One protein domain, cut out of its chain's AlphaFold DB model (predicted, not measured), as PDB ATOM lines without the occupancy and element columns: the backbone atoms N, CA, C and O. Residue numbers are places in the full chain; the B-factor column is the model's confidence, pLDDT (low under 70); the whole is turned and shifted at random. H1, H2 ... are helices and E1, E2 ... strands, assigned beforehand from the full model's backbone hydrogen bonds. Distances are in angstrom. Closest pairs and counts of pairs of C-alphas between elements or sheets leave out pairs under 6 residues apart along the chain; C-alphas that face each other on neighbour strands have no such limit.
ATOM      1  N   ARG A 157     132.858 289.368 349.237       96.94
ATOM      2  CA  ARG A 157     133.243 288.233 348.385       96.94
ATOM      3  C   ARG A 157     132.032 287.546 347.751       96.94
ATOM      4  O   ARG A 157     132.057 287.209 346.567       96.94
ATOM      5  N   ARG A 158     130.969 287.305 348.527       96.12
ATOM      6  CA  ARG A 158     129.740 286.670 348.022       96.12
ATOM      7  C   ARG A 158     129.013 287.578 347.029       96.12
ATOM      8  O   ARG A 158     128.566 287.080 345.998       96.12
ATOM      9  N   LEU A 159     128.955 288.884 347.294       96.75
ATOM     10  CA  LEU A 159     128.424 289.886 346.364       96.75
ATOM     11  C   LEU A 159     129.214 289.896 345.046       96.75
ATOM     12  O   LEU A 159     128.613 289.729 343.982       96.75
ATOM     13  N   ASN A 160     130.551 289.929 345.106       95.12
ATOM     14  CA  ASN A 160     131.432 289.804 343.936       95.12
ATOM     15  C   ASN A 160     131.156 288.507 343.152       95.12
ATOM     16  O   ASN A 160     131.005 288.538 341.932       95.12
ATOM     17  N   GLY A 161     130.993 287.372 343.843       93.06
ATOM     18  CA  GLY A 161     130.615 286.092 343.229       93.06
ATOM     19  C   GLY A 161     129.229 286.096 342.564       93.06
ATOM     20  O   GLY A 161     128.972 285.324 341.636       93.06
ATOM     21  N   MET A 162     128.335 286.988 342.995       92.88
ATOM     22  CA  MET A 162     127.040 287.238 342.362       92.88
ATOM     23  C   MET A 162     127.103 288.279 341.235       92.88
ATOM     24  O   MET A 162     126.111 288.419 340.517       92.88
ATOM     25  N   GLY A 163     128.250 288.932 341.022       92.81
ATOM     26  CA  GLY A 163     128.441 290.003 340.041       92.81
ATOM     27  C   GLY A 163     128.040 291.390 340.548       92.81
ATOM     28  O   GLY A 163     127.865 292.291 339.735       92.81
ATOM     29  N   GLN A 164     127.862 291.554 341.862       94.62
ATOM     30  CA  GLN A 164     127.625 292.840 342.517       94.62
ATOM     31  C   GLN A 164     128.956 293.360 343.071       94.62
ATOM     32  O   GLN A 164     129.525 292.765 343.988       94.62
ATOM     33  N   THR A 165     129.480 294.429 342.474       94.56
ATOM     34  CA  THR A 165     130.757 295.052 342.871       94.56
ATOM     35  C   THR A 165     130.561 296.379 343.584       94.56
ATOM     36  O   THR A 165     131.382 296.719 344.424       94.56
ATOM     37  N   ALA A 166     129.479 297.095 343.268       95.50
ATOM     38  CA  ALA A 166     129.120 298.348 343.911       95.50
ATOM     39  C   ALA A 166     128.435 298.057 345.247       95.50
ATOM     40  O   ALA A 166     127.351 297.470 345.295       95.50
ATOM     41  N   VAL A 167     129.089 298.451 346.332       95.38
ATOM     42  CA  VAL A 167     128.618 298.261 347.699       95.38
ATOM     43  C   VAL A 167     128.669 299.590 348.437       95.38
ATOM     44  O   VAL A 167     129.541 300.423 348.198       95.38
ATOM     45  N   ASP A 168     127.702 299.793 349.324       93.75
ATOM     46  CA  ASP A 168     127.677 300.937 350.218       93.75
ATOM     47  C   ASP A 168     128.402 300.586 351.525       93.75
ATOM     48  O   ASP A 168     127.905 299.823 352.351       93.75
ATOM     49  N   LEU A 169     129.609 301.118 351.676       93.19
ATOM     50  CA  LEU A 169     130.427 301.090 352.887       93.19
ATOM     51  C   LEU A 169     130.510 302.497 353.498       93.19
ATOM     52  O   LEU A 169     131.499 302.843 354.143       93.19
ATOM     53  N   THR A 170     129.477 303.321 353.297       90.44
ATOM     54  CA  THR A 170     129.471 304.690 353.805       90.44
ATOM     55  C   THR A 170     129.536 304.695 355.331       90.44
ATOM     56  O   THR A 170     128.723 304.035 355.991       90.44
ATOM     57  N   GLY A 171     130.502 305.431 355.887       88.25
ATOM     58  CA  GLY A 171     130.766 305.481 357.330       88.25
ATOM     59  C   GLY A 171     131.271 304.158 357.918       88.25
ATOM     60  O   GLY A 171     131.095 303.910 359.112       88.25
ATOM     61  N   ALA A 172     131.839 303.277 357.087       91.50
ATOM     62  CA  ALA A 172     132.420 302.030 357.559       91.50
ATOM     63  C   ALA A 172     133.706 302.270 358.362       91.50
ATOM     64  O   ALA A 172     134.477 303.180 358.060       91.50
ATOM     65  N   ALA A 173     133.947 301.410 359.347       92.06
ATOM     66  CA  ALA A 173     135.186 301.322 360.097       92.06
ATOM     67  C   ALA A 173     135.782 299.918 359.911       92.06
ATOM     68  O   ALA A 173     135.224 298.940 360.407       92.06
ATOM     69  N   LEU A 174     136.886 299.811 359.169       94.00
ATOM     70  CA  LEU A 174     137.567 298.543 358.896       94.00
ATOM     71  C   LEU A 174     139.057 298.661 359.207       94.00
ATOM     72  O   LEU A 174     139.731 299.553 358.696       94.00
ATOM     73  N   SER A 175     139.573 297.715 359.988       95.31
ATOM     74  CA  SER A 175     141.003 297.606 360.287       95.31
ATOM     75  C   SER A 175     141.564 296.261 359.816       95.31
ATOM     76  O   SER A 175     140.848 295.259 359.837       95.31
ATOM     77  N   ASP A 176     142.823 296.241 359.369       95.38
ATOM     78  CA  ASP A 176     143.611 295.029 359.072       95.38
ATOM     79  C   ASP A 176     143.000 294.094 358.002       95.38
ATOM     80  O   ASP A 176     143.228 292.878 357.969       95.38
ATOM     81  N   ALA A 177     142.199 294.651 357.090       94.75
ATOM     82  CA  ALA A 177     141.456 293.874 356.104       94.75
ATOM     83  C   ALA A 177     142.288 293.575 354.843       94.75
ATOM     84  O   ALA A 177     142.691 294.475 354.113       94.75
ATOM     85  N   LYS A 178     142.459 292.283 354.522       94.94
ATOM     86  CA  LYS A 178     143.148 291.805 353.302       94.94
ATOM     87  C   LYS A 178     142.175 291.373 352.209       94.94
ATOM     88  O   LYS A 178     141.989 290.180 351.962       94.94
ATOM     89  N   LEU A 179     141.536 292.334 351.548       94.81
ATOM     90  CA  LEU A 179     140.403 292.094 350.642       94.81
ATOM     91  C   LEU A 179     140.706 291.054 349.551       94.81
ATOM     92  O   LEU A 179     139.954 290.084 349.384       94.81
ATOM     93  N   LYS A 180     141.841 291.200 348.856       92.06
ATOM     94  CA  LYS A 180     142.259 290.259 347.809       92.06
ATOM     95  C   LYS A 180     142.530 288.858 348.355       92.06
ATOM     96  O   LYS A 180     142.125 287.875 347.733       92.06
ATOM     97  N   GLY A 181     143.155 288.763 349.531       89.69
ATOM     98  CA  GLY A 181     143.432 287.499 350.222       89.69
ATOM     99  C   GLY A 181     142.164 286.713 350.563       89.69
ATOM    100  O   GLY A 181     142.151 285.485 350.483       89.69
ATOM    101  N   TYR A 182     141.062 287.414 350.836       89.94
ATOM    102  CA  TYR A 182     139.744 286.805 351.027       89.94
ATOM    103  C   TYR A 182     138.984 286.542 349.721       89.94
ATOM    104  O   TYR A 182     137.904 285.958 349.752       89.94
ATOM    105  N   GLY A 183     139.528 286.902 348.559       91.25
ATOM    106  CA  GLY A 183     138.912 286.662 347.254       91.25
ATOM    107  C   GLY A 183     137.921 287.739 346.813       91.25
ATOM    108  O   GLY A 183     137.120 287.482 345.912       91.25
ATOM    109  N   VAL A 184     137.957 288.929 347.421       95.94
ATOM    110  CA  VAL A 184     137.342 290.126 346.833       95.94
ATOM    111  C   VAL A 184     138.206 290.549 345.647       95.94
ATOM    112  O   VAL A 184     139.431 290.573 345.739       95.94
ATOM    113  N   THR A 185     137.583 290.825 344.505       94.62
ATOM    114  CA  THR A 185     138.311 291.165 343.272       94.62
ATOM    115  C   THR A 185     138.012 292.564 342.763       94.62
ATOM    116  O   THR A 185     138.822 293.122 342.030       94.62
ATOM    117  N   SER A 186     136.858 293.120 343.123       96.88
ATOM    118  CA  SER A 186     136.413 294.425 342.658       96.88
ATOM    119  C   SER A 186     135.509 295.079 343.693       96.88
ATOM    120  O   SER A 186     134.613 294.432 344.240       96.88
ATOM    121  N   LEU A 187     135.720 296.372 343.905       97.25
ATOM    122  CA  LEU A 187     134.780 297.257 344.586       97.25
ATOM    123  C   LEU A 187     134.275 298.341 343.634       97.25
ATOM    124  O   LEU A 187     133.772 299.358 344.090       97.25
ATOM    125  N   ARG A 188     134.383 298.135 342.319       97.31
ATOM    126  CA  ARG A 188     134.040 299.129 341.303       97.31
ATOM    127  C   ARG A 188     132.674 299.773 341.559       97.31
ATOM    128  O   ARG A 188     131.674 299.055 341.673       97.31
ATOM    129  N   GLY A 189     132.647 301.106 341.589       95.81
ATOM    130  CA  GLY A 189     131.442 301.906 341.831       95.81
ATOM    131  C   GLY A 189     130.945 301.914 343.283       95.81
ATOM    132  O   GLY A 189     129.829 302.369 343.537       95.81
ATOM    133  N   SER A 190     131.710 301.362 344.229       96.56
ATOM    134  CA  SER A 190     131.359 301.371 345.655       96.56
ATOM    135  C   SER A 190     131.527 302.750 346.280       96.56
ATOM    136  O   SER A 190     132.270 303.594 345.779       96.56
ATOM    137  N   LYS A 191     130.863 302.953 347.418       94.44
ATOM    138  CA  LYS A 191     131.008 304.149 348.249       94.44
ATOM    139  C   LYS A 191     131.673 303.768 349.558       94.44
ATOM    140  O   LYS A 191     131.132 302.954 350.294       94.44
ATOM    141  N   LEU A 192     132.847 304.323 349.811       93.62
ATOM    142  CA  LEU A 192     133.632 304.161 351.033       93.62
ATOM    143  C   LEU A 192     133.795 305.505 351.762       93.62
ATOM    144  O   LEU A 192     134.501 305.580 352.760       93.62
ATOM    145  N   SER A 193     133.146 306.571 351.296       88.75
ATOM    146  CA  SER A 193     133.142 307.870 351.967       88.75
ATOM    147  C   SER A 193     132.415 307.816 353.312       88.75
ATOM    148  O   SER A 193     131.575 306.960 353.560       88.75
ATOM    149  N   GLY A 194     132.668 308.762 354.198       79.50
ATOM    150  CA  GLY A 194     131.775 309.071 355.312       79.50
ATOM    151  C   GLY A 194     130.450 309.628 354.802       79.50
ATOM    152  O   GLY A 194     130.315 310.004 353.630       79.50
ATOM    153  N   GLY A 195     129.443 309.645 355.670       62.03
ATOM    154  CA  GLY A 195     128.186 310.308 355.338       62.03
ATOM    155  C   GLY A 195     128.262 311.803 355.634       62.03
ATOM    156  O   GLY A 195     129.013 312.253 356.493       62.03
ATOM    157  N   GLY A 196     127.506 312.594 354.874       55.97
ATOM    158  CA  GLY A 196     127.412 314.032 355.106       55.97
ATOM    159  C   GLY A 196     126.795 314.363 356.472       55.97
ATOM    160  O   GLY A 196     125.999 313.598 357.006       55.97
ATOM    161  N   TRP A 197     127.111 315.558 356.979       45.69
ATOM    162  CA  TRP A 197     126.751 316.119 358.295       45.69
ATOM    163  C   TRP A 197     125.262 316.100 358.707       45.69
ATOM    164  O   TRP A 197     124.945 316.500 359.822       45.69
ATOM    165  N   ALA A 198     124.331 315.684 357.845       50.75
ATOM    166  CA  ALA A 198     122.901 315.668 358.172       50.75
ATOM    167  C   ALA A 198     122.527 314.607 359.226       50.75
ATOM    168  O   ALA A 198     121.429 314.652 359.776       50.75
ATOM    169  N   ASP A 199     123.432 313.672 359.511       51.38
ATOM    170  CA  ASP A 199     123.253 312.640 360.520       51.38
ATOM    171  C   ASP A 199     124.561 312.497 361.314       51.38
ATOM    172  O   ASP A 199     125.546 311.970 360.806       51.38
ATOM    173  N   GLU A 200     124.586 312.963 362.568       46.25
ATOM    174  CA  GLU A 200     125.722 312.784 363.494       46.25
ATOM    175  C   GLU A 200     126.095 311.301 363.699       46.25
ATOM    176  O   GLU A 200     127.185 310.986 364.185       46.25
ATOM    177  N   THR A 201     125.216 310.362 363.321       50.44
ATOM    178  CA  THR A 201     125.511 308.925 363.350       50.44
ATOM    179  C   THR A 201     126.280 308.435 362.119       50.44
ATOM    180  O   THR A 201     126.867 307.348 362.168       50.44
ATOM    181  N   LEU A 202     126.330 309.223 361.039       55.97
ATOM    182  CA  LEU A 202     127.153 308.977 359.856       55.97
ATOM    183  C   LEU A 202     128.561 309.529 360.086       55.97
ATOM    184  O   LEU A 202     128.964 310.550 359.537       55.97
ATOM    185  N   ARG A 203     129.303 308.825 360.941       62.03
ATOM    186  CA  ARG A 203     130.715 309.103 361.214       62.03
ATOM    187  C   ARG A 203     131.542 309.112 359.923       62.03
ATOM    188  O   ARG A 203     131.200 308.448 358.940       62.03
ATOM    189  N   GLU A 204     132.656 309.837 359.981       77.25
ATOM    190  CA  GLU A 204     133.773 309.709 359.043       77.25
ATOM    191  C   GLU A 204     134.058 308.218 358.804       77.25
ATOM    192  O   GLU A 204     134.078 307.428 359.757       77.25
ATOM    193  N   SER A 205     134.246 307.811 357.548       89.12
ATOM    194  CA  SER A 205     134.717 306.453 357.291       89.12
ATOM    195  C   SER A 205     136.169 306.323 357.747       89.12
ATOM    196  O   SER A 205     136.942 307.277 357.667       89.12
ATOM    197  N   SER A 206     136.539 305.161 358.278       92.19
ATOM    198  CA  SER A 206     137.873 304.916 358.821       92.19
ATOM    199  C   SER A 206     138.392 303.568 358.346       92.19
ATOM    200  O   SER A 206     137.846 302.517 358.686       92.19
ATOM    201  N   PHE A 207     139.455 303.594 357.555       95.56
ATOM    202  CA  PHE A 207     140.129 302.404 357.060       95.56
ATOM    203  C   PHE A 207     141.569 302.434 357.547       95.56
ATOM    204  O   PHE A 207     142.314 303.352 357.212       95.56
ATOM    205  N   LYS A 208     141.954 301.442 358.351       96.56
ATOM    206  CA  LYS A 208     143.304 301.333 358.905       96.56
ATOM    207  C   LYS A 208     143.969 300.039 358.462       96.56
ATOM    208  O   LYS A 208     143.402 298.968 358.651       96.56
ATOM    209  N   ASN A 209     145.176 300.119 357.910       96.50
ATOM    210  CA  ASN A 209     145.936 298.953 357.456       96.50
ATOM    211  C   ASN A 209     145.118 298.041 356.512       96.50
ATOM    212  O   ASN A 209     145.120 296.813 356.629       96.50
ATOM    213  N   VAL A 210     144.329 298.650 355.619       96.94
ATOM    214  CA  VAL A 210     143.497 297.920 354.656       96.94
ATOM    215  C   VAL A 210     144.259 297.750 353.350       96.94
ATOM    216  O   VAL A 210     144.750 298.708 352.752       96.94
ATOM    217  N   ASP A 211     144.329 296.506 352.894       96.88
ATOM    218  CA  ASP A 211     144.988 296.130 351.654       96.88
ATOM    219  C   ASP A 211     143.972 296.104 350.502       96.88
ATOM    220  O   ASP A 211     143.187 295.155 350.340       96.88
ATOM    221  N   PHE A 212     143.994 297.178 349.711       97.06
ATOM    222  CA  PHE A 212     143.243 297.337 348.470       97.06
ATOM    223  C   PHE A 212     144.047 296.910 347.232       97.06
ATOM    224  O   PHE A 212     143.593 297.135 346.105       97.06
ATOM    225  N   SER A 213     145.214 296.282 347.407       95.75
ATOM    226  CA  SER A 213     146.078 295.915 346.288       95.75
ATOM    227  C   SER A 213     145.384 294.980 345.296       95.75
ATOM    228  O   SER A 213     144.603 294.084 345.654       95.75
ATOM    229  N   ARG A 214     145.681 295.172 344.004       95.69
ATOM    230  CA  ARG A 214     145.195 294.322 342.900       95.69
ATOM    231  C   ARG A 214     143.669 294.221 342.812       95.69
ATOM    232  O   ARG A 214     143.135 293.183 342.374       95.69
ATOM    233  N   LEU A 215     142.957 295.245 343.275       96.62
ATOM    234  CA  LEU A 215     141.509 295.367 343.151       96.62
ATOM    235  C   LEU A 215     141.132 296.285 341.988       96.62
ATOM    236  O   LEU A 215     141.805 297.268 341.698       96.62
ATOM    237  N   ASP A 216     140.002 295.973 341.356       97.69
ATOM    238  CA  ASP A 216     139.309 296.923 340.481       97.69
ATOM    239  C   ASP A 216     138.520 297.907 341.356       97.69
ATOM    240  O   ASP A 216     137.472 297.544 341.912       97.69
ATOM    241  N   LEU A 217     139.062 299.118 341.503       97.88
ATOM    242  CA  LEU A 217     138.559 300.223 342.324       97.88
ATOM    243  C   LEU A 217     138.112 301.410 341.456       97.88
ATOM    244  O   LEU A 217     138.034 302.545 341.929       97.88
ATOM    245  N   ARG A 218     137.791 301.152 340.186       98.00
ATOM    246  CA  ARG A 218     137.316 302.198 339.283       98.00
ATOM    247  C   ARG A 218     136.020 302.799 339.775       98.00
ATOM    248  O   ARG A 218     135.166 302.095 340.325       98.00
ATOM    249  N   ASP A 219     135.851 304.089 339.528       97.12
ATOM    250  CA  ASP A 219     134.629 304.814 339.872       97.12
ATOM    251  C   ASP A 219     134.259 304.700 341.376       97.12
ATOM    252  O   ASP A 219     133.098 304.873 341.749       97.12
ATOM    253  N   VAL A 220     135.211 304.332 342.251       97.56
ATOM    254  CA  VAL A 220     134.980 304.208 343.698       97.56
ATOM    255  C   VAL A 220     135.011 305.581 344.343       97.56
ATOM    256  O   VAL A 220     135.897 306.390 344.085       97.56
ATOM    257  N   VAL A 221     134.055 305.823 345.231       95.62
ATOM    258  CA  VAL A 221     133.952 307.061 345.997       95.62
ATOM    259  C   VAL A 221     134.543 306.825 347.383       95.62
ATOM    260  O   VAL A 221     133.841 306.383 348.290       95.62
ATOM    261  N   PHE A 222     135.838 307.078 347.541       94.44
ATOM    262  CA  PHE A 222     136.542 307.050 348.827       94.44
ATOM    263  C   PHE A 222     136.235 308.282 349.679       94.44
ATOM    264  O   PHE A 222     136.241 308.203 350.908       94.44
ATOM    265  N   GLY A 223     135.928 309.400 349.030       90.81
ATOM    266  CA  GLY A 223     135.574 310.654 349.667       90.81
ATOM    267  C   GLY A 223     134.636 311.489 348.818       90.81
ATOM    268  O   GLY A 223     134.524 311.286 347.613       90.81
ATOM    269  N   VAL A 224     133.927 312.406 349.467       86.19
ATOM    270  CA  VAL A 224     133.088 313.406 348.804       86.19
ATOM    271  C   VAL A 224     133.240 314.726 349.541       86.19
ATOM    272  O   VAL A 224     132.973 314.798 350.742       86.19
ATOM    273  N   ASP A 225     133.565 315.793 348.813       79.38
ATOM    274  CA  ASP A 225     133.380 317.155 349.310       79.38
ATOM    275  C   ASP A 225     131.894 317.533 349.199       79.38
ATOM    276  O   ASP A 225     131.435 318.081 348.198       79.38
ATOM    277  N   ALA A 226     131.112 317.187 350.226       67.25
ATOM    278  CA  ALA A 226     129.656 317.335 350.209       67.25
ATOM    279  C   ALA A 226     129.164 318.790 350.062       67.25
ATOM    280  O   ALA A 226     127.991 318.997 349.757       67.25
ATOM    281  N   TRP A 227     130.027 319.789 350.281       61.94
ATOM    282  CA  TRP A 227     129.607 321.191 350.351       61.94
ATOM    283  C   TRP A 227     130.501 322.177 349.602       61.94
ATOM    284  O   TRP A 227     130.141 323.346 349.501       61.94
ATOM    285  N   GLY A 228     131.665 321.769 349.098       60.97
ATOM    286  CA  GLY A 228     132.578 322.696 348.428       60.97
ATOM    287  C   GLY A 228     133.361 323.592 349.393       60.97
ATOM    288  O   GLY A 228     134.219 324.351 348.947       60.97
ATOM    289  N   PHE A 229     133.119 323.503 350.704       58.62
ATOM    290  CA  PHE A 229     133.732 324.386 351.703       58.62
ATOM    291  C   PHE A 229     134.955 323.778 352.410       58.62
ATOM    292  O   PHE A 229     135.592 324.474 353.187       58.62
ATOM    293  N   GLY A 230     135.308 322.509 352.158       54.06
ATOM    294  CA  GLY A 230     136.573 321.919 352.634       54.06
ATOM    295  C   GLY A 230     136.697 321.683 354.148       54.06
ATOM    296  O   GLY A 230     137.764 321.298 354.612       54.06
ATOM    297  N   PHE A 231     135.630 321.887 354.930       53.56
ATOM    298  CA  PHE A 231     135.662 321.724 356.394       53.56
ATOM    299  C   PHE A 231     135.345 320.304 356.882       53.56
ATOM    300  O   PHE A 231     135.623 319.976 358.032       53.56
ATOM    301  N   ALA A 232     134.739 319.466 356.042       60.25
ATOM    302  CA  ALA A 232     134.292 318.133 356.425       60.25
ATOM    303  C   ALA A 232     135.273 317.076 355.915       60.25
ATOM    304  O   ALA A 232     135.390 316.893 354.704       60.25
ATOM    305  N   LYS A 233     135.940 316.359 356.829       72.00
ATOM    306  CA  LYS A 233     136.694 315.154 356.473       72.00
ATOM    307  C   LYS A 233     135.699 314.068 356.092       72.00
ATOM    308  O   LYS A 233     134.857 313.682 356.900       72.00
ATOM    309  N   SER A 234     135.760 313.616 354.846       81.62
ATOM    310  CA  SER A 234     134.843 312.596 354.353       81.62
ATOM    311  C   SER A 234     135.299 311.207 354.798       81.62
ATOM    312  O   SER A 234     134.474 310.413 355.226       81.62
ATOM    313  N   GLY A 235     136.598 310.917 354.809       88.62
ATOM    314  CA  GLY A 235     137.122 309.638 355.285       88.62
ATOM    315  C   GLY A 235     138.592 309.707 355.673       88.62
ATOM    316  O   GLY A 235     139.328 310.578 355.203       88.62
ATOM    317  N   ARG A 236     139.008 308.775 356.529       92.75
ATOM    318  CA  ARG A 236     140.384 308.581 356.987       92.75
ATOM    319  C   ARG A 236     140.908 307.236 356.504       92.75
ATOM    320  O   ARG A 236     140.312 306.196 356.775       92.75
ATOM    321  N   TYR A 237     142.051 307.274 355.837       96.00
ATOM    322  CA  TYR A 237     142.747 306.121 355.286       96.00
ATOM    323  C   TYR A 237     144.159 306.097 355.864       96.00
ATOM    324  O   TYR A 237     145.034 306.841 355.424       96.00
ATOM    325  N   GLU A 238     144.353 305.274 356.888       96.81
ATOM    326  CA  GLU A 238     145.618 305.126 357.604       96.81
ATOM    327  C   GLU A 238     146.322 303.843 357.151       96.81
ATOM    328  O   GLU A 238     145.716 302.771 357.175       96.81
ATOM    329  N   ASP A 239     147.580 303.933 356.722       96.88
ATOM    330  CA  ASP A 239     148.410 302.787 356.311       96.88
ATOM    331  C   ASP A 239     147.738 301.860 355.276       96.88
ATOM    332  O   ASP A 239     147.939 300.646 355.263       96.88
ATOM    333  N   CYS A 240     146.897 302.416 354.399       97.06
ATOM    334  CA  CYS A 240     146.235 301.650 353.345       97.06
ATOM    335  C   CYS A 240     147.181 301.405 352.159       97.06
ATOM    336  O   CYS A 240     148.024 302.245 351.838       97.06
ATOM    337  N   ASN A 241     147.015 300.266 351.484       96.50
ATOM    338  CA  ASN A 241     147.819 299.894 350.318       96.50
ATOM    339  C   ASN A 241     146.953 299.805 349.054       96.50
ATOM    340  O   ASN A 241     145.944 299.103 349.055       96.50
ATOM    341  N   PHE A 242     147.372 300.470 347.978       97.44
ATOM    342  CA  PHE A 242     146.711 300.500 346.671       97.44
ATOM    343  C   PHE A 242     147.574 299.896 345.548       97.44
ATOM    344  O   PHE A 242     147.246 300.062 344.373       97.44
ATOM    345  N   TRP A 243     148.641 299.166 345.885       95.31
ATOM    346  CA  TRP A 243     149.560 298.532 344.934       95.31
ATOM    347  C   TRP A 243     148.847 297.735 343.827       95.31
ATOM    348  O   TRP A 243     147.982 296.900 344.108       95.31
ATOM    349  N   GLU A 244     149.203 297.977 342.561       96.75
ATOM    350  CA  GLU A 244     148.599 297.351 341.369       96.75
ATOM    351  C   GLU A 244     147.055 297.493 341.291       96.75
ATOM    352  O   GLU A 244     146.375 296.706 340.621       96.75
ATOM    353  N   ALA A 245     146.450 298.438 342.017       97.38
ATOM    354  CA  ALA A 245     145.013 298.684 341.938       97.38
ATOM    355  C   ALA A 245     144.647 299.541 340.713       97.38
ATOM    356  O   ALA A 245     145.429 300.358 340.227       97.38
ATOM    357  N   ASP A 246     143.419 299.376 340.229       97.94
ATOM    358  CA  ASP A 246     142.858 300.209 339.161       97.94
ATOM    359  C   ASP A 246     141.967 301.283 339.794       97.94
ATOM    360  O   ASP A 246     140.836 300.984 340.185       97.94
ATOM    361  N   LEU A 247     142.489 302.503 339.946       98.06
ATOM    362  CA  LEU A 247     141.821 303.647 340.583       98.06
ATOM    363  C   LEU A 247     141.239 304.637 339.560       98.06
ATOM    364  O   LEU A 247     140.907 305.770 339.923       98.06
ATOM    365  N   GLN A 248     141.069 304.233 338.295       97.94
ATOM    366  CA  GLN A 248     140.587 305.155 337.267       97.94
ATOM    367  C   GLN A 248     139.212 305.730 337.626       97.94
ATOM    368  O   GLN A 248     138.276 304.996 337.961       97.94
ATOM    369  N   GLY A 249     139.089 307.056 337.556       97.12
ATOM    370  CA  GLY A 249     137.855 307.773 337.888       97.12
ATOM    371  C   GLY A 249     137.415 307.673 339.354       97.12
ATOM    372  O   GLY A 249     136.275 308.018 339.664       97.12
ATOM    373  N   SER A 250     138.262 307.168 340.257       97.62
ATOM    374  CA  SER A 250     137.954 307.151 341.690       97.62
ATOM    375  C   SER A 250     138.051 308.550 342.305       97.62
ATOM    376  O   SER A 250     138.764 309.420 341.808       97.62
ATOM    377  N   CYS A 251     137.313 308.772 343.390       95.94
ATOM    378  CA  CYS A 251     137.206 310.068 344.048       95.94
ATOM    379  C   CYS A 251     137.617 309.959 345.515       95.94
ATOM    380  O   CYS A 251     136.974 309.247 346.288       95.94
ATOM    381  N   PHE A 252     138.673 310.673 345.888       95.19
ATOM    382  CA  PHE A 252     139.205 310.805 347.245       95.19
ATOM    383  C   PHE A 252     138.918 312.190 347.835       95.19
ATOM    384  O   PHE A 252     139.522 312.584 348.824       95.19
ATOM    385  N   ASP A 253     138.006 312.965 347.255       92.50
ATOM    386  CA  ASP A 253     137.836 314.364 347.637       92.50
ATOM    387  C   ASP A 253     137.551 314.538 349.146       92.50
ATOM    388  O   ASP A 253     136.736 313.830 349.754       92.50
ATOM    389  N   ALA A 254     138.239 315.507 349.754       90.69
ATOM    390  CA  ALA A 254     138.179 315.822 351.181       90.69
ATOM    391  C   ALA A 254     138.510 314.642 352.130       90.69
ATOM    392  O   ALA A 254     137.988 314.578 353.246       90.69
ATOM    393  N   THR A 255     139.360 313.692 351.714       92.25
ATOM    394  CA  THR A 255     139.861 312.611 352.589       92.25
ATOM    395  C   THR A 255     141.204 312.934 353.230       92.25
ATOM    396  O   THR A 255     142.001 313.716 352.710       92.25
ATOM    397  N   GLU A 256     141.501 312.239 354.323       93.69
ATOM    398  CA  GLU A 256     142.821 312.176 354.943       93.69
ATOM    399  C   GLU A 256     143.495 310.845 354.589       93.69
ATOM    400  O   GLU A 256     142.968 309.774 354.896       93.69
ATOM    401  N   LEU A 257     144.646 310.922 353.924       96.25
ATOM    402  CA  LEU A 257     145.475 309.795 353.505       96.25
ATOM    403  C   LEU A 257     146.797 309.879 354.269       96.25
ATOM    404  O   LEU A 257     147.607 310.774 354.023       96.25
ATOM    405  N   HIS A 258     146.989 308.974 355.225       96.19
ATOM    406  CA  HIS A 258     148.060 309.061 356.211       96.19
ATOM    407  C   HIS A 258     148.825 307.743 356.314       96.19
ATOM    408  O   HIS A 258     148.249 306.713 356.652       96.19
ATOM    409  N   TRP A 259     150.137 307.786 356.120       97.06
ATOM    410  CA  TRP A 259     151.024 306.666 356.423       97.06
ATOM    411  C   TRP A 259     151.840 306.988 357.669       97.06
ATOM    412  O   TRP A 259     152.303 308.108 357.843       97.06
ATOM    413  N   THR A 260     151.983 306.017 358.567       94.94
ATOM    414  CA  THR A 260     152.713 306.164 359.837       94.94
ATOM    415  C   THR A 260     154.224 306.049 359.671       94.94
ATOM    416  O   THR A 260     154.977 306.459 360.553       94.94
ATOM    417  N   THR A 261     154.672 305.496 358.545       93.81
ATOM    418  CA  THR A 261     156.085 305.343 358.197       93.81
ATOM    419  C   THR A 261     156.386 306.209 356.975       93.81
ATOM    420  O   THR A 261     155.670 306.085 355.980       93.81
ATOM    421  N   PRO A 262     157.414 307.079 357.016       94.88
ATOM    422  CA  PRO A 262     157.792 307.875 355.853       94.88
ATOM    423  C   PRO A 262     158.277 306.968 354.707       94.88
ATOM    424  O   PRO A 262     158.882 305.926 354.983       94.88
ATOM    425  N   PRO A 263     158.069 307.351 353.432       93.69
ATOM    426  CA  PRO A 263     158.602 306.601 352.304       93.69
ATOM    427  C   PRO A 263     160.134 306.548 352.397       93.69
ATOM    428  O   PRO A 263     160.752 307.578 352.677       93.69
ATOM    429  N   PRO A 264     160.769 305.389 352.161       92.88
ATOM    430  CA  PRO A 264     162.223 305.301 352.168       92.88
ATOM    431  C   PRO A 264     162.810 306.075 350.984       92.88
ATOM    432  O   PRO A 264     162.207 306.116 349.905       92.88
ATOM    433  N   ASP A 265     164.009 306.631 351.160       90.00
ATOM    434  CA  ASP A 265     164.705 307.398 350.116       90.00
ATOM    435  C   ASP A 265     164.960 306.549 348.859       90.00
ATOM    436  O   ASP A 265     164.788 307.022 347.734       90.00
ATOM    437  N   THR A 266     165.298 305.268 349.038       88.94
ATOM    438  CA  THR A 266     165.499 304.298 347.956       88.94
ATOM    439  C   THR A 266     164.488 303.155 348.049       88.94
ATOM    440  O   THR A 266     164.124 302.708 349.133       88.94
ATOM    441  N   LEU A 267     164.012 302.678 346.894       88.75
ATOM    442  CA  LEU A 267     163.124 301.504 346.797       88.75
ATOM    443  C   LEU A 267     163.898 300.181 346.752       88.75
ATOM    444  O   LEU A 267     163.343 299.108 347.003       88.75
ATOM    445  N   GLU A 268     165.178 300.276 346.403       90.31
ATOM    446  CA  GLU A 268     166.097 299.163 346.252       90.31
ATOM    447  C   GLU A 268     167.218 299.261 347.285       90.31
ATOM    448  O   GLU A 268     167.719 300.348 347.590       90.31
ATOM    449  N   GLU A 269     167.630 298.103 347.786       89.69
ATOM    450  CA  GLU A 269     168.779 297.935 348.667       89.69
ATOM    451  C   GLU A 269     169.768 296.951 348.045       89.69
ATOM    452  O   GLU A 269     169.388 295.997 347.361       89.69
ATOM    453  N   VAL A 270     171.056 297.174 348.299       90.38
ATOM    454  CA  VAL A 270     172.115 296.243 347.903       90.38
ATOM    455  C   VAL A 270     172.041 295.021 348.817       90.38
ATOM    456  O   VAL A 270     172.329 295.120 350.007       90.38
ATOM    457  N   ILE A 271     171.669 293.863 348.272       93.12
ATOM    458  CA  ILE A 271     171.584 292.609 349.043       93.12
ATOM    459  C   ILE A 271     172.833 291.739 348.914       93.12
ATOM    460  O   ILE A 271     173.083 290.884 349.763       93.12
ATOM    461  N   ALA A 272     173.598 291.925 347.844       90.19
ATOM    462  CA  ALA A 272     174.829 291.202 347.582       90.19
ATOM    463  C   ALA A 272     175.695 291.992 346.594       90.19
ATOM    464  O   ALA A 272     175.265 292.997 346.035       90.19
ATOM    465  N   GLU A 273     176.909 291.516 346.369       93.50
ATOM    466  CA  GLU A 273     177.852 292.056 345.397       93.50
ATOM    467  C   GLU A 273     178.361 290.875 344.562       93.50
ATOM    468  O   GLU A 273     178.640 289.806 345.113       93.50
ATOM    469  N   GLU A 274     178.388 291.014 343.237       93.38
ATOM    470  CA  GLU A 274     178.975 290.004 342.352       93.38
ATOM    471  C   GLU A 274     180.501 289.926 342.547       93.38
ATOM    472  O   GLU A 274     181.125 290.858 343.054       93.38
ATOM    473  N   ASP A 275     181.127 288.839 342.081       93.25
ATOM    474  CA  ASP A 275     182.590 288.644 342.147       93.25
ATOM    475  C   ASP A 275     183.390 289.768 341.448       93.25
ATOM    476  O   ASP A 275     184.594 289.909 341.669       93.25
ATOM    477  N   ASP A 276     182.741 290.565 340.594       91.38
ATOM    478  CA  ASP A 276     183.322 291.716 339.899       91.38
ATOM    479  C   ASP A 276     183.014 293.081 340.546       91.38
ATOM    480  O   ASP A 276     183.355 294.121 339.977       91.38
ATOM    481  N   GLY A 277     182.411 293.086 341.736       91.06
ATOM    482  CA  GLY A 277     182.129 294.288 342.517       91.06
ATOM    483  C   GLY A 277     180.822 295.002 342.155       91.06
ATOM    484  O   GLY A 277     180.563 296.113 342.621       91.06
ATOM    485  N   ARG A 278     179.990 294.425 341.277       92.62
ATOM    486  CA  ARG A 278     178.693 295.023 340.931       92.62
ATOM    487  C   ARG A 278     177.651 294.732 342.015       92.62
ATOM    488  O   ARG A 278     177.477 293.569 342.380       92.62
ATOM    489  N   PRO A 279     176.914 295.746 342.504       92.19
ATOM    490  CA  PRO A 279     175.878 295.528 343.499       92.19
ATOM    491  C   PRO A 279     174.693 294.782 342.882       92.19
ATOM    492  O   PRO A 279     174.172 295.152 341.829       92.19
ATOM    493  N   ILE A 280     174.239 293.749 343.579       90.25
ATOM    494  CA  ILE A 280     172.969 293.086 343.322       90.25
ATOM    495  C   ILE A 280     171.917 293.809 344.155       90.25
ATOM    496  O   ILE A 280     171.873 293.694 345.382       90.25
ATOM    497  N   MET A 281     171.086 294.578 343.462       91.06
ATOM    498  CA  MET A 281     169.983 295.322 344.054       91.06
ATOM    499  C   MET A 281     168.766 294.408 344.215       91.06
ATOM    500  O   MET A 281     168.449 293.615 343.325       91.06
ATOM    501  N   ALA A 282     168.056 294.535 345.330       89.62
ATOM    502  CA  ALA A 282     166.725 293.975 345.488       89.62
ATOM    503  C   ALA A 282     165.759 295.038 345.983       89.62
ATOM    504  O   ALA A 282     166.085 295.867 346.831       89.62
ATOM    505  N   ARG A 283     164.533 294.974 345.472       88.62
ATOM    506  CA  ARG A 283     163.444 295.829 345.918       88.62
ATOM    507  C   ARG A 283     162.992 295.410 347.315       88.62
ATOM    508  O   ARG A 283     162.483 294.301 347.486       88.62
ATOM    509  N   THR A 284     163.159 296.291 348.295       85.56
ATOM    510  CA  THR A 284     162.749 296.056 349.691       85.56
ATOM    511  C   THR A 284     161.458 296.784 350.044       85.56
ATOM    512  O   THR A 284     160.773 296.388 350.988       85.56
ATOM    513  N   HIS A 285     161.074 297.789 349.249       85.31
ATOM    514  CA  HIS A 285     159.876 298.585 349.474       85.31
ATOM    515  C   HIS A 285     158.975 298.673 348.235       85.31
ATOM    516  O   HIS A 285     159.432 298.855 347.102       85.31
ATOM    517  N   TYR A 286     157.668 298.572 348.471       85.88
ATOM    518  CA  TYR A 286     156.631 298.820 347.474       85.88
ATOM    519  C   TYR A 286     155.850 300.050 347.917       85.88
ATOM    520  O   TYR A 286     155.300 300.059 349.017       85.88
ATOM    521  N   ALA A 287     155.832 301.070 347.060       90.62
ATOM    522  CA  ALA A 287     155.086 302.295 347.301       90.62
ATOM    523  C   ALA A 287     153.584 302.006 347.466       90.62
ATOM    524  O   ALA A 287     153.045 301.082 346.849       90.62
ATOM    525  N   SER A 288     152.890 302.825 348.257       94.75
ATOM    526  CA  SER A 288     151.458 302.648 348.531       94.75
ATOM    527  C   SER A 288     150.595 302.723 347.268       94.75
ATOM    528  O   SER A 288     149.567 302.053 347.206       94.75
ATOM    529  N   PHE A 289     151.016 303.500 346.264       96.88
ATOM    530  CA  PHE A 289     150.384 303.599 344.941       96.88
ATOM    531  C   PHE A 289     151.258 303.017 343.816       96.88
ATOM    532  O   PHE A 289     151.151 303.424 342.657       96.88
ATOM    533  N   ASN A 290     152.152 302.084 344.147       95.81
ATOM    534  CA  ASN A 290     153.006 301.438 343.159       95.81
ATOM    535  C   ASN A 290     152.171 300.726 342.084       95.81
ATOM    536  O   ASN A 290     151.223 300.014 342.419       95.81
ATOM    537  N   ASP A 291     152.520 300.887 340.805       96.44
ATOM    538  CA  ASP A 291     151.810 300.265 339.682       96.44
ATOM    539  C   ASP A 291     150.288 300.547 339.663       96.44
ATOM    540  O   ASP A 291     149.506 299.822 339.043       96.44
ATOM    541  N   THR A 292     149.838 301.597 340.355       97.56
ATOM    542  CA  THR A 292     148.425 301.961 340.459       97.56
ATOM    543  C   THR A 292     148.046 302.899 339.320       97.56
ATOM    544  O   THR A 292     148.734 303.887 339.069       97.56
ATOM    545  N   ASP A 293     146.933 302.631 338.635       97.69
ATOM    546  CA  ASP A 293     146.433 303.530 337.590       97.69
ATOM    547  C   ASP A 293     145.550 304.630 338.186       97.69
ATOM    548  O   ASP A 293     144.442 304.363 338.654       97.69
ATOM    549  N   LEU A 294     146.046 305.868 338.152       97.62
ATOM    550  CA  LEU A 294     145.380 307.053 338.690       97.62
ATOM    551  C   LEU A 294     144.641 307.870 337.619       97.62
ATOM    552  O   LEU A 294     144.303 309.030 337.869       97.62
ATOM    553  N   ALA A 295     144.392 307.317 336.423       96.88
ATOM    554  CA  ALA A 295     143.796 308.109 335.351       96.88
ATOM    555  C   ALA A 295     142.437 308.697 335.758       96.88
ATOM    556  O   ALA A 295     141.502 307.975 336.108       96.88
ATOM    557  N   HIS A 296     142.318 310.024 335.689       96.69
ATOM    558  CA  HIS A 296     141.109 310.758 336.083       96.69
ATOM    559  C   HIS A 296     140.676 310.573 337.549       96.69
ATOM    560  O   HIS A 296     139.533 310.889 337.879       96.69
ATOM    561  N   ALA A 297     141.551 310.070 338.422       97.62
ATOM    562  CA  ALA A 297     141.282 310.061 339.854       97.62
ATOM    563  C   ALA A 297     141.275 311.499 340.402       97.62
ATOM    564  O   ALA A 297     142.033 312.356 339.932       97.62
ATOM    565  N   THR A 298     140.431 311.775 341.394       96.50
ATOM    566  CA  THR A 298     140.367 313.089 342.047       96.50
ATOM    567  C   THR A 298     140.804 312.993 343.501       96.50
ATOM    568  O   THR A 298     140.410 312.087 344.229       96.50
ATOM    569  N   PHE A 299     141.635 313.942 343.908       95.81
ATOM    570  CA  PHE A 299     142.201 314.118 345.239       95.81
ATOM    571  C   PHE A 299     141.977 315.559 345.718       95.81
ATOM    572  O   PHE A 299     142.859 316.184 346.318       95.81
ATOM    573  N   LYS A 300     140.814 316.141 345.403       93.38
ATOM    574  CA  LYS A 300     140.565 317.555 345.695       93.38
ATOM    575  C   LYS A 300     140.467 317.765 347.188       93.38
ATOM    576  O   LYS A 300     139.721 317.056 347.864       93.38
ATOM    577  N   LYS A 301     141.174 318.767 347.711       91.94
ATOM    578  CA  LYS A 301     141.166 319.090 349.149       91.94
ATOM    579  C   LYS A 301     141.562 317.897 350.032       91.94
ATOM    580  O   LYS A 301     141.174 317.837 351.197       91.94
ATOM    581  N   CYS A 302     142.307 316.932 349.486       93.12
ATOM    582  CA  CYS A 302     142.864 315.841 350.274       93.12
ATOM    583  C   CYS A 302     143.965 316.354 351.197       93.12
ATOM    584  O   CYS A 302     144.736 317.251 350.847       93.12
ATOM    585  N   GLN A 303     144.082 315.718 352.356       94.56
ATOM    586  CA  GLN A 303     145.226 315.869 353.242       94.56
ATOM    587  C   GLN A 303     146.105 314.635 353.090       94.56
ATOM    588  O   GLN A 303     145.666 313.529 353.403       94.56
ATOM    589  N   PHE A 304     147.324 314.825 352.600       96.75
ATOM    590  CA  PHE A 304     148.311 313.762 352.490       96.75
ATOM    591  C   PHE A 304     149.331 313.839 353.621       96.75
ATOM    592  O   PHE A 304     149.784 314.917 354.000       96.75
ATOM    593  N   HIS A 305     149.748 312.681 354.117       97.56
ATOM    594  CA  HIS A 305     150.908 312.559 354.983       97.56
ATOM    595  C   HIS A 305     151.692 311.314 354.591       97.56
ATOM    596  O   HIS A 305     151.186 310.205 354.751       97.56
ATOM    597  N   TRP A 306     152.904 311.504 354.062       97.44
ATOM    598  CA  TRP A 306     153.820 310.407 353.717       97.44
ATOM    599  C   TRP A 306     153.277 309.403 352.687       97.44
ATOM    600  O   TRP A 306     153.645 308.232 352.691       97.44
ATOM    601  N   ALA A 307     152.435 309.862 351.758       97.25
ATOM    602  CA  ALA A 307     152.006 309.037 350.634       97.25
ATOM    603  C   ALA A 307     153.170 308.774 349.666       97.25
ATOM    604  O   ALA A 307     153.949 309.682 349.356       97.25
ATOM    605  N   ASP A 308     153.261 307.551 349.146       97.62
ATOM    606  CA  ASP A 308     154.250 307.181 348.136       97.62
ATOM    607  C   ASP A 308     153.573 306.908 346.787       97.62
ATOM    608  O   ASP A 308     152.858 305.914 346.624       97.62
ATOM    609  N   PHE A 309     153.794 307.821 345.841       97.50
ATOM    610  CA  PHE A 309     153.264 307.789 344.478       97.50
ATOM    611  C   PHE A 309     154.285 307.316 343.437       97.50
ATOM    612  O   PHE A 309     154.029 307.432 342.237       97.50
ATOM    613  N   ARG A 310     155.454 306.824 343.861       96.56
ATOM    614  CA  ARG A 310     156.461 306.315 342.924       96.56
ATOM    615  C   ARG A 310     155.915 305.139 342.115       96.56
ATOM    616  O   ARG A 310     155.274 304.242 342.663       96.56
ATOM    617  N   GLU A 311     156.198 305.152 340.817       95.75
ATOM    618  CA  GLU A 311     155.738 304.194 339.809       95.75
ATOM    619  C   GLU A 311     154.206 304.136 339.646       95.75
ATOM    620  O   GLU A 311     153.671 303.162 339.117       95.75
ATOM    621  N   ALA A 312     153.472 305.168 340.079       97.06
ATOM    622  CA  ALA A 312     152.047 305.285 339.786       97.06
ATOM    623  C   ALA A 312     151.824 305.723 338.327       97.06
ATOM    624  O   ALA A 312     152.450 306.662 337.825       97.06
ATOM    625  N   TYR A 313     150.872 305.094 337.639       96.94
ATOM    626  CA  TYR A 313     150.537 305.441 336.261       96.94
ATOM    627  C   TYR A 313     149.559 306.619 336.199       96.94
ATOM    628  O   TYR A 313     148.664 306.764 337.030       96.94
ATOM    629  N   ASN A 314     149.696 307.446 335.157       96.81
ATOM    630  CA  ASN A 314     148.755 308.520 334.807       96.81
ATOM    631  C   ASN A 314     148.522 309.586 335.895       96.81
ATOM    632  O   ASN A 314     147.535 310.322 335.835       96.81
ATOM    633  N   ILE A 315     149.447 309.736 336.844       96.75
ATOM    634  CA  ILE A 315     149.331 310.690 337.955       96.75
ATOM    635  C   ILE A 315     149.141 312.148 337.509       96.75
ATOM    636  O   ILE A 315     148.418 312.905 338.146       96.75
ATOM    637  N   GLU A 316     149.714 312.551 336.373       95.31
ATOM    638  CA  GLU A 316     149.559 313.912 335.829       95.31
ATOM    639  C   GLU A 316     148.106 314.235 335.431       95.31
ATOM    640  O   GLU A 316     147.688 315.401 335.426       95.31
ATOM    641  N   THR A 317     147.330 313.196 335.103       96.38
ATOM    642  CA  THR A 317     145.911 313.312 334.744       96.38
ATOM    643  C   THR A 317     144.996 313.354 335.964       96.38
ATOM    644  O   THR A 317     143.844 313.764 335.827       96.38
ATOM    645  N   ALA A 318     145.502 312.968 337.139       97.12
ATOM    646  CA  ALA A 318     144.768 313.079 338.385       97.12
ATOM    647  C   ALA A 318     144.632 314.550 338.812       97.12
ATOM    648  O   ALA A 318     145.420 315.435 338.437       97.12
ATOM    649  N   ASP A 319     143.580 314.822 339.571       96.75
ATOM    650  CA  ASP A 319     143.214 316.161 340.015       96.75
ATOM    651  C   ASP A 319     143.578 316.344 341.491       96.75
ATOM    652  O   ASP A 319     142.977 315.717 342.354       96.75
ATOM    653  N   PHE A 320     144.559 317.197 341.779       96.62
ATOM    654  CA  PHE A 320     145.040 317.482 343.136       96.62
ATOM    655  C   PHE A 320     144.631 318.886 343.614       96.62
ATOM    656  O   PHE A 320     145.286 319.446 344.492       96.62
ATOM    657  N   ALA A 321     143.593 319.492 343.025       94.94
ATOM    658  CA  ALA A 321     143.165 320.853 343.353       94.94
ATOM    659  C   ALA A 321     142.970 321.055 344.868       94.94
ATOM    660  O   ALA A 321     142.237 320.304 345.518       94.94
ATOM    661  N   ALA A 322     143.621 322.078 345.429       93.44
ATOM    662  CA  ALA A 322     143.597 322.418 346.854       93.44
ATOM    663  C   ALA A 322     144.036 321.284 347.810       93.44
ATOM    664  O   ALA A 322     143.703 321.305 348.996       93.44
ATOM    665  N   ALA A 323     144.761 320.268 347.326       94.62
ATOM    666  CA  ALA A 323     145.336 319.238 348.185       94.62
ATOM    667  C   ALA A 323     146.517 319.786 349.005       94.62
ATOM    668  O   ALA A 323     147.356 320.535 348.502       94.62
ATOM    669  N   THR A 324     146.621 319.357 350.261       95.50
ATOM    670  CA  THR A 324     147.670 319.777 351.207       95.50
ATOM    671  C   THR A 324     148.541 318.593 351.629       95.50
ATOM    672  O   THR A 324     148.070 317.456 351.609       95.50
ATOM    673  N   GLY A 325     149.786 318.832 352.055       95.94
ATOM    674  CA  GLY A 325     150.676 317.774 352.554       95.94
ATOM    675  C   GLY A 325     151.478 317.038 351.472       95.94
ATOM    676  O   GLY A 325     152.246 316.116 351.768       95.94
ATOM    677  N   LEU A 326     151.346 317.463 350.210       97.00
ATOM    678  CA  LEU A 326     152.069 316.920 349.053       97.00
ATOM    679  C   LEU A 326     153.596 317.055 349.186       97.00
ATOM    680  O   LEU A 326     154.347 316.267 348.617       97.00
ATOM    681  N   GLU A 327     154.077 318.019 349.970       96.56
ATOM    682  CA  GLU A 327     155.494 318.205 350.282       96.56
ATOM    683  C   GLU A 327     156.105 317.017 351.036       96.56
ATOM    684  O   GLU A 327     157.297 316.749 350.881       96.56
ATOM    685  N   THR A 328     155.290 316.273 351.788       96.81
ATOM    686  CA  THR A 328     155.718 315.077 352.528       96.81
ATOM    687  C   THR A 328     155.654 313.797 351.693       96.81
ATOM    688  O   THR A 328     156.121 312.753 352.138       96.81
ATOM    689  N   CYS A 329     155.080 313.864 350.491       97.31
ATOM    690  CA  CYS A 329     154.890 312.706 349.626       97.31
ATOM    691  C   CYS A 329     156.123 312.436 348.750       97.31
ATOM    692  O   CYS A 329     156.895 313.353 348.425       97.31
ATOM    693  N   ALA A 330     156.269 311.174 348.343       97.12
ATOM    694  CA  ALA A 330     157.289 310.715 347.408       97.12
ATOM    695  C   ALA A 330     156.712 310.566 345.991       97.12
ATOM    696  O   ALA A 330     155.588 310.103 345.811       97.12
ATOM    697  N   PHE A 331     157.499 310.964 344.991       97.31
ATOM    698  CA  PHE A 331     157.178 310.906 343.562       97.31
ATOM    699  C   PHE A 331     158.413 310.425 342.790       97.31
ATOM    700  O   PHE A 331     159.522 310.487 343.318       97.31
ATOM    701  N   ASP A 332     158.242 309.994 341.537       95.75
ATOM    702  CA  ASP A 332     159.347 309.476 340.705       95.75
ATOM    703  C   ASP A 332     160.454 310.499 340.427       95.75
ATOM    704  O   ASP A 332     161.605 310.141 340.188       95.75
ATOM    705  N   SER A 333     160.105 311.785 340.422       96.50
ATOM    706  CA  SER A 333     161.042 312.881 340.195       96.50
ATOM    707  C   SER A 333     160.607 314.135 340.942       96.50
ATOM    708  O   SER A 333     159.410 314.372 341.156       96.50
ATOM    709  N   GLU A 334     161.578 314.969 341.306       96.50
ATOM    710  CA  GLU A 334     161.307 316.252 341.956       96.50
ATOM    711  C   GLU A 334     160.576 317.204 340.994       96.50
ATOM    712  O   GLU A 334     159.673 317.935 341.396       96.50
ATOM    713  N   GLU A 335     160.865 317.137 339.692       97.44
ATOM    714  CA  GLU A 335     160.160 317.908 338.666       97.44
ATOM    715  C   GLU A 335     158.668 317.554 338.602       97.44
ATOM    716  O   GLU A 335     157.820 318.437 338.447       97.44
ATOM    717  N   LEU A 336     158.315 316.269 338.722       97.19
ATOM    718  CA  LEU A 336     156.918 315.836 338.792       97.19
ATOM    719  C   LEU A 336     156.245 316.354 340.068       97.19
ATOM    720  O   LEU A 336     155.158 316.929 339.981       97.19
ATOM    721  N   LYS A 337     156.911 316.225 341.221       97.56
ATOM    722  CA  LYS A 337     156.420 316.735 342.508       97.56
ATOM    723  C   LYS A 337     156.098 318.228 342.441       97.56
ATOM    724  O   LYS A 337     154.990 318.636 342.787       97.56
ATOM    725  N   GLN A 338     157.023 319.041 341.935       97.38
ATOM    726  CA  GLN A 338     156.830 320.489 341.824       97.38
ATOM    727  C   GLN A 338     155.680 320.855 340.876       97.38
ATOM    728  O   GLN A 338     154.900 321.757 341.183       97.38
ATOM    729  N   ARG A 339     155.513 320.134 339.758       96.44
ATOM    730  CA  ARG A 339     154.372 320.338 338.845       96.44
ATOM    731  C   ARG A 339     153.034 320.025 339.513       96.44
ATOM    732  O   ARG A 339     152.091 320.796 339.346       96.44
ATOM    733  N   ILE A 340     152.954 318.939 340.283       96.75
ATOM    734  CA  ILE A 340     151.735 318.560 341.014       96.75
ATOM    735  C   ILE A 340     151.414 319.595 342.101       96.75
ATOM    736  O   ILE A 340     150.280 320.061 342.174       96.75
ATOM    737  N   ILE A 341     152.409 320.030 342.885       96.69
ATOM    738  CA  ILE A 341     152.233 321.072 343.912       96.69
ATOM    739  C   ILE A 341     151.790 322.402 343.286       96.69
ATOM    740  O   ILE A 341     150.923 323.085 343.830       96.69
ATOM    741  N   ALA A 342     152.361 322.783 342.140       95.56
ATOM    742  CA  ALA A 342     151.948 323.986 341.427       95.56
ATOM    743  C   ALA A 342     150.490 323.884 340.951       95.56
ATOM    744  O   ALA A 342     149.719 324.812 341.179       95.56
ATOM    745  N   LYS A 343     150.096 322.745 340.360       93.88
ATOM    746  CA  LYS A 343     148.715 322.477 339.926       93.88
ATOM    747  C   LYS A 343     147.732 322.543 341.100       93.88
ATOM    748  O   LYS A 343     146.703 323.190 340.978       93.88
ATOM    749  N   ALA A 344     148.087 321.962 342.247       94.00
ATOM    750  CA  ALA A 344     147.251 321.974 343.447       94.00
ATOM    751  C   ALA A 344     146.943 323.393 343.962       94.00
ATOM    752  O   ALA A 344     145.832 323.640 344.423       94.00
ATOM    753  N   LYS A 345     147.899 324.329 343.852       91.44
ATOM    754  CA  LYS A 345     147.754 325.722 344.318       91.44
ATOM    755  C   LYS A 345     146.982 326.631 343.364       91.44
ATOM    756  O   LYS A 345     146.394 327.609 343.808       91.44
ATOM    757  N   VAL A 346     147.025 326.364 342.057       80.25
ATOM    758  CA  VAL A 346     146.374 327.224 341.047       80.25
ATOM    759  C   VAL A 346     144.854 327.246 341.224       80.25
ATOM    760  O   VAL A 346     144.234 328.270 340.960       80.25
ATOM    761  N   ASP A 347     144.284 326.164 341.751       64.00
ATOM    762  CA  ASP A 347     142.841 326.000 341.931       64.00
ATOM    763  C   ASP A 347     142.330 326.449 343.324       64.00
ATOM    764  O   ASP A 347     141.178 326.187 343.670       64.00
ATOM    765  N   GLU A 348     143.165 327.111 344.143       56.56
ATOM    766  CA  GLU A 348     142.743 327.731 345.418       56.56
ATOM    767  C   GLU A 348     142.107 329.129 345.251       56.56
ATOM    768  O   GLU A 348     141.557 329.666 346.217       56.56
TER     769      GLU A 348
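Overview. This is residues 157 to 348 of the 349 residues of the protein "Pentapeptide repeat-containing protein" of Oceaniovalibus sp. ACAM 378 (UniProt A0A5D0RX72). With little regular structure, the chain winds in stacked turns, the parallel sheet E1, E2, E4, E5, E8 making one wall; H1 and H2 lie at opposite ends, and hairpin E6 and E7 reaches out. Of 192 printed residues, 51 are in two named helices and eight named strands, a mixed class. The whole is compact, radius of gyration of the C-alphas 17.6 A, spans 67, 44 and 26 A.

Arrangement. Past H1, residues 157 to 162, find E1, 173 to 175, and E2, 205 to 208, with N 174 and O 206 within hydrogen-bond range, 2.9 A. E3, 221 to 223, pairs with no named strand. E4, 235 to 238, E5, 255 to 258, and E8, 303 to 305, complete the sheet. In hairpin E6, 268 to 273, and E7, 279 to 283, N 269 and O 282 are 2.9 A apart. H1 and H2, 334 to 346, with every O i to N i+4 pair within range, are not on the sheet.

Along the chain. Find C-alpha 157 at (133.243, 288.233, 348.385); H2 runs 18.6 A to C-alpha 346 at (146.374, 327.224, 341.047).

Size, cuts and confidence. The printed part has no cut; link E1 to E2 is long. Residues 195 to 203 are among those with pLDDT under 70.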